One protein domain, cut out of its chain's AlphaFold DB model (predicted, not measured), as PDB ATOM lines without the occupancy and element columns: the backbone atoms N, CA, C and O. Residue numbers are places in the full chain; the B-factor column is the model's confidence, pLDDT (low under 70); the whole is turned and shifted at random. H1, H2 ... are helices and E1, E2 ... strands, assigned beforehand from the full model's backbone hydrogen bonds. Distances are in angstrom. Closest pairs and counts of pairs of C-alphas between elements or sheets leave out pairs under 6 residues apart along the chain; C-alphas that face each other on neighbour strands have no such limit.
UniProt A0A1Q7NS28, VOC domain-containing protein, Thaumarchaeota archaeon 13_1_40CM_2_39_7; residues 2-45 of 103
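AT A GLANCE: This is residues 2 to 45 of the 103 residues of the protein "VOC domain-containing protein" of Thaumarchaeota archaeon 13_1_40CM_2_39_7 (UniProt A0A1Q7NS28). The main part is a long, narrow hairpin of two strands, E2 and E3, with the short strand E1 beside the first part of E2; residues 16 to 21, at the hairpin's turn, stick out free at one end. On the E3 side, near the hairpin's other end, sits one short helix, H1, and an unnamed tail, residues 40 to 45, follows it. The printed part has 44 residues with three named strands and one named helix, in the order E1, E2, E3, H1; the sheet runs E1, E2, E3, all antiparallel. The class is mixed, helices and strands, though under half of the residues are in named elements. The whole is only just compact, close to loose, with a radius of gyration of the C-alphas of 10.9 A, and it spans 32 by 22 by 12 A.

IN THESE COORDINATES: Find C-alpha 10 at (91.569, 11.635, 4.890); from there E2, residues 10 to 15, runs 16.0 A to C-alpha 15. Next look at E3, residues 22 to 27, which runs 16.6 A from C-alpha 22 at (103.538, 7.860, 13.141) to C-alpha 27. Go back to residues 3 to 5 for E1, 6.5 A long. Last comes H1, residues 35 to 39, 6.3 A long, ending at C-alpha 39 at (86.927, -1.679, 6.882).

HOW THE PARTS SIT: Begin at E2, the inner strand; E1 and E3 are the edge strands. E2 and E3 form an antiparallel hairpin, with 159 degrees between their directions. Look there for N 13 and O 24, 2.9 A apart, and N 24 and O 13, 2.8 A apart, both within hydrogen-bond range. E1 and E2 are also an antiparallel hairpin, at 132 degrees. Here N 3 and O 12 are 2.8 A apart, within hydrogen-bond range, and the C-alphas of Pro 4 and Asn 11, which face each other, are 4.3 A apart. Together E1, E2 and E3 make a meander, each strand the antiparallel neighbour of the one before. H1 is on the sheet but only grazes it, with residues 35 to 39; the closest C-alphas of E3 and H1 are those of Pro 27 and Ser 35, 5.7 A apart. In H1, every O i to N i+4 pair is within hydrogen-bond range.

THE WHOLE: The two C-alphas farthest apart are those of Gly 18 and Asp 31, 32.6 A. Residues 16 to 21 stand free. The link from E1 to E2 is tight; those from E2 to E3 and from E3 to H1 are short. The printed part, residues 2 to 45, has no cut. Its mean pLDDT is 93.2, and no printed residue is under 70.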
ATOM      1  N   PRO A   2      93.026  15.675  14.816       91.56
ATOM      2  CA  PRO A   2      93.025  15.303  13.405       91.56
ATOM      3  C   PRO A   2      92.835  16.526  12.499       91.56
ATOM      4  O   PRO A   2      92.000  17.383  12.791       91.56
ATOM      5  N   THR A   3      93.605  16.595  11.415       93.81
ATOM      6  CA  THR A   3      93.562  17.661  10.408       93.81
ATOM      7  C   THR A   3      93.052  17.082   9.088       93.81
ATOM      8  O   THR A   3      93.591  16.070   8.638       93.81
ATOM      9  N   PRO A   4      92.044  17.684   8.439       93.75
ATOM     10  CA  PRO A   4      91.558  17.203   7.152       93.75
ATOM     11  C   PRO A   4      92.560  17.507   6.028       93.75
ATOM     12  O   PRO A   4      93.019  18.639   5.880       93.75
ATOM     13  N   VAL A   5      92.845  16.511   5.190       92.81
ATOM     14  CA  VAL A   5      93.644  16.633   3.962       92.81
ATOM     15  C   VAL A   5      92.725  16.356   2.776       92.81
ATOM     16  O   VAL A   5      92.534  15.215   2.346       92.81
ATOM     17  N   GLY A   6      92.098  17.416   2.260       89.56
ATOM     18  CA  GLY A   6      91.032  17.313   1.255       89.56
ATOM     19  C   GLY A   6      91.467  16.656  -0.059       89.56
ATOM     20  O   GLY A   6      90.701  15.879  -0.626       89.56
ATOM     21  N   SER A   7      92.705  16.894  -0.506       89.19
ATOM     22  CA  SER A   7      93.272  16.270  -1.713       89.19
ATOM     23  C   SER A   7      93.342  14.743  -1.626       89.19
ATOM     24  O   SER A   7      93.267  14.067  -2.649       89.19
ATOM     25  N   GLN A   8      93.428  14.202  -0.410       91.69
ATOM     26  CA  GLN A   8      93.525  12.770  -0.138       91.69
ATOM     27  C   GLN A   8      92.242  12.175   0.462       91.69
ATOM     28  O   GLN A   8      92.123  10.956   0.564       91.69
ATOM     29  N   LYS A   9      91.266  13.012   0.844       95.38
ATOM     30  CA  LYS A   9      90.016  12.605   1.510       95.38
ATOM     31  C   LYS A   9      90.264  11.803   2.795       95.38
ATOM     32  O   LYS A   9      89.590  10.803   3.063       95.38
ATOM     33  N   VAL A  10      91.234  12.238   3.592       96.56
ATOM     34  CA  VAL A  10      91.569  11.635   4.890       96.56
ATOM     35  C   VAL A  10      91.692  12.705   5.966       96.56
ATOM     36  O   VAL A  10      92.023  13.852   5.665       96.56
ATOM     37  N   ASN A  11      91.433  12.332   7.217       96.06
ATOM     38  CA  ASN A  11      91.919  13.094   8.362       96.06
ATOM     39  C   ASN A  11      93.248  12.486   8.806       96.06
ATOM     40  O   ASN A  11      93.371  11.262   8.852       96.06
ATOM     41  N   VAL A  12      94.212  13.335   9.156       95.50
ATOM     42  CA  VAL A  12      95.553  12.916   9.580       95.50
ATOM     43  C   VAL A  12      95.871  13.415  10.983       95.50
ATOM     44  O   VAL A  12      95.493  14.523  11.366       95.50
ATOM     45  N   CYS A  13      96.580  12.617  11.772       94.62
ATOM     46  CA  CYS A  13      97.088  13.007  13.083       94.62
ATOM     47  C   CYS A  13      98.502  12.453  13.273       94.62
ATOM     48  O   CYS A  13      98.712  11.248  13.170       94.62
ATOM     49  N   PHE A  14      99.462  13.320  13.593       92.62
ATOM     50  CA  PHE A  14     100.852  12.921  13.799       92.62
ATOM     51  C   PHE A  14     101.139  12.641  15.274       92.62
ATOM     52  O   PHE A  14     100.933  13.496  16.139       92.62
ATOM     53  N   LEU A  15     101.681  11.458  15.551       92.62
ATOM     54  CA  LEU A  15     102.273  11.105  16.834       92.62
ATOM     55  C   LEU A  15     103.798  11.188  16.724       92.62
ATOM     56  O   LEU A  15     104.444  10.371  16.067       92.62
ATOM     57  N   LYS A  16     104.373  12.187  17.398       87.62
ATOM     58  CA  LYS A  16     105.822  12.387  17.498       87.62
ATOM     59  C   LYS A  16     106.343  11.760  18.789       87.62
ATOM     60  O   LYS A  16     106.329  12.396  19.839       87.62
ATOM     61  N   ILE A  17     106.806  10.515  18.696       82.75
ATOM     62  CA  ILE A  17     107.447   9.769  19.795       82.75
ATOM     63  C   ILE A  17     108.915   9.470  19.422       82.75
ATOM     64  O   ILE A  17     109.437   8.391  19.676       82.75
ATOM     65  N   GLY A  18     109.566  10.427  18.752       82.50
ATOM     66  CA  GLY A  18     110.874  10.262  18.112       82.50
ATOM     67  C   GLY A  18     110.775  10.301  16.587       82.50
ATOM     68  O   GLY A  18     109.817  10.857  16.045       82.50
ATOM     69  N   GLU A  19     111.777   9.730  15.922       82.19
ATOM     70  CA  GLU A  19     111.800   9.515  14.475       82.19
ATOM     71  C   GLU A  19     111.790   8.003  14.183       82.19
ATOM     72  O   GLU A  19     112.532   7.263  14.838       82.19
ATOM     73  N   PRO A  20     110.967   7.529  13.226       87.44
ATOM     74  CA  PRO A  20     110.053   8.301  12.369       87.44
ATOM     75  C   PRO A  20     108.766   8.756  13.088       87.44
ATOM     76  O   PRO A  20     108.437   8.277  14.175       87.44
ATOM     77  N   PHE A  21     108.016   9.674  12.466       90.94
ATOM     78  CA  PHE A  21     106.661  10.014  12.917       90.94
ATOM     79  C   PHE A  21     105.680   8.892  12.587       90.94
ATOM     80  O   PHE A  21     105.780   8.256  11.539       90.94
ATOM     81  N   LEU A  22     104.693   8.687  13.462       93.69
ATOM     82  CA  LEU A  22     103.538   7.860  13.141       93.69
ATOM     83  C   LEU A  22     102.395   8.765  12.681       93.69
ATOM     84  O   LEU A  22     101.888   9.574  13.457       93.69
ATOM     85  N   GLU A  23     101.992   8.611  11.425       94.38
ATOM     86  CA  GLU A  23     100.815   9.267  10.869       94.38
ATOM     87  C   GLU A  23      99.600   8.346  11.007       94.38
ATOM     88  O   GLU A  23      99.535   7.257  10.435       94.38
ATOM     89  N   LEU A  24      98.634   8.775  11.813       95.56
ATOM     90  CA  LEU A  24      97.343   8.118  11.932       95.56
ATOM     91  C   LEU A  24      96.399   8.710  10.892       95.56
ATOM     92  O   LEU A  24      96.197   9.924  10.879       95.56
ATOM     93  N   ILE A  25      95.802   7.850  10.070       96.25
ATOM     94  CA  ILE A  25      94.883   8.244   9.000       96.25
ATOM     95  C   ILE A  25      93.512   7.597   9.189       96.25
ATOM     96  O   ILE A  25      93.409   6.421   9.545       96.25
ATOM     97  N   GLU A  26      92.453   8.350   8.905       96.56
ATOM     98  CA  GLU A  26      91.082   7.833   8.830       96.56
ATOM     99  C   GLU A  26      90.337   8.393   7.604       96.56
ATOM    100  O   GLU A  26      90.638   9.507   7.158       96.56
ATOM    101  N   PRO A  27      89.371   7.645   7.030       97.56
ATOM    102  CA  PRO A  27      88.548   8.138   5.928       97.56
ATOM    103  C   PRO A  27      87.793   9.416   6.324       97.56
ATOM    104  O   PRO A  27      87.024   9.399   7.283       97.56
ATOM    105  N   ALA A  28      87.945  10.502   5.560       96.69
ATOM    106  CA  ALA A  28      87.168  11.732   5.774       96.69
ATOM    107  C   ALA A  28      85.852  11.761   4.971       96.69
ATOM    108  O   ALA A  28      85.014  12.640   5.171       96.69
ATOM    109  N   SER A  29      85.661  10.812   4.049       95.25
ATOM    110  CA  SER A  29      84.458  10.677   3.222       95.25
ATOM    111  C   SER A  29      84.216   9.214   2.808       95.25
ATOM    112  O   SER A  29      85.155   8.411   2.823       95.25
ATOM    113  N   PRO A  30      82.983   8.840   2.400       93.12
ATOM    114  CA  PRO A  30      82.669   7.477   1.949       93.12
ATOM    115  C   PRO A  30      83.454   7.008   0.714       93.12
ATOM    116  O   PRO A  30      83.580   5.807   0.487       93.12
ATOM    117  N   ASP A  31      83.958   7.945  -0.087       95.12
ATOM    118  CA  ASP A  31      84.748   7.723  -1.300       95.12
ATOM    119  C   ASP A  31      86.257   7.955  -1.080       95.12
ATOM    120  O   ASP A  31      87.010   8.169  -2.034       95.12
ATOM    121  N   SER A  32      86.707   7.928   0.179       97.31
ATOM    122  CA  SER A  32      88.126   7.994   0.528       97.31
ATOM    123  C   SER A  32      88.877   6.764   0.001       97.31
ATOM    124  O   SER A  32      88.367   5.642   0.142       97.31
ATOM    125  N   PRO A  33      90.103   6.923  -0.538       95.06
ATOM    126  CA  PRO A  33      90.897   5.815  -1.074       95.06
ATOM    127  C   PRO A  33      91.244   4.751  -0.021       95.06
ATOM    128  O   PRO A  33      91.493   3.601  -0.374       95.06
ATOM    129  N   ILE A  34      91.212   5.100   1.271       95.94
ATOM    130  CA  ILE A  34      91.527   4.179   2.371       95.94
ATOM    131  C   ILE A  34      90.286   3.540   3.014       95.94
ATOM    132  O   ILE A  34      90.414   2.801   3.991       95.94
ATOM    133  N   SER A  35      89.083   3.781   2.480       97.12
ATOM    134  CA  SER A  35      87.828   3.279   3.067       97.12
ATOM    135  C   SER A  35      87.818   1.757   3.212       97.12
ATOM    136  O   SER A  35      87.490   1.228   4.274       97.12
ATOM    137  N   ASP A  36      88.209   1.030   2.166       95.56
ATOM    138  CA  ASP A  36      88.210  -0.436   2.191       95.56
ATOM    139  C   ASP A  36      89.370  -1.015   3.007       95.56
ATOM    140  O   ASP A  36      89.247  -2.110   3.554       95.56
ATOM    141  N   PHE A  37      90.475  -0.277   3.133       94.38
ATOM    142  CA  PHE A  37      91.572  -0.622   4.035       94.38
ATOM    143  C   PHE A  37      91.124  -0.527   5.501       94.38
ATOM    144  O   PHE A  37      91.297  -1.476   6.266       94.38
ATOM    145  N   ALA A  38      90.458   0.572   5.870       95.50
ATOM    146  CA  ALA A  38      89.920   0.778   7.212       95.50
ATOM    147  C   ALA A  38      88.869  -0.286   7.583       95.50
ATOM    148  O   ALA A  38      88.946  -0.877   8.659       95.50
ATOM    149  N   LYS A  39      87.942  -0.621   6.668       95.62
ATOM    150  CA  LYS A  39      86.927  -1.679   6.882       95.62
ATOM    151  C   LYS A  39      87.527  -3.064   7.152       95.62
ATOM    152  O   LYS A  39      86.885  -3.883   7.800       95.62
ATOM    153  N   LYS A  40      88.739  -3.339   6.658       95.12
ATOM    154  CA  LYS A  40      89.455  -4.610   6.867       95.12
ATOM    155  C   LYS A  40      90.241  -4.658   8.186       95.12
ATOM    156  O   LYS A  40      90.941  -5.637   8.423       95.12
ATOM    157  N   GLY A  41      90.123  -3.633   9.033       94.75
ATOM    158  CA  GLY A  41      90.810  -3.541  10.325       94.75
ATOM    159  C   GLY A  41      92.070  -2.672  10.319       94.75
ATOM    160  O   GLY A  41      92.727  -2.568  11.352       94.75
ATOM    161  N   GLY A  42      92.403  -2.027   9.194       93.69
ATOM    162  CA  GLY A  42      93.551  -1.122   9.088       93.69
ATOM    163  C   GLY A  42      94.914  -1.819   9.185       93.69
ATOM    164  O   GLY A  42      95.066  -2.986   8.821       93.69
ATOM    165  N   GLY A  43      95.929  -1.078   9.644       93.44
ATOM    166  CA  GLY A  43      97.320  -1.532   9.761       93.44
ATOM    167  C   GLY A  43      98.317  -0.502   9.223       93.44
ATOM    168  O   GLY A  43      98.006   0.684   9.133       93.44
ATOM    169  N   ILE A  44      99.505  -0.961   8.818       92.62
ATOM    170  CA  ILE A  44     100.479  -0.122   8.106       92.62
ATOM    171  C   ILE A  44     100.018   0.045   6.656       92.62
ATOM    172  O   ILE A  44      99.954  -0.935   5.916       92.62
ATOM    173  N   HIS A  45      99.674   1.274   6.269       93.50
ATOM    174  CA  HIS A  45      99.176   1.580   4.925       93.50
ATOM    175  C   HIS A  45     100.309   1.783   3.913       93.50
ATOM    176  O   HIS A  45     100.283   1.229   2.817       93.50
TER     177      HIS A  45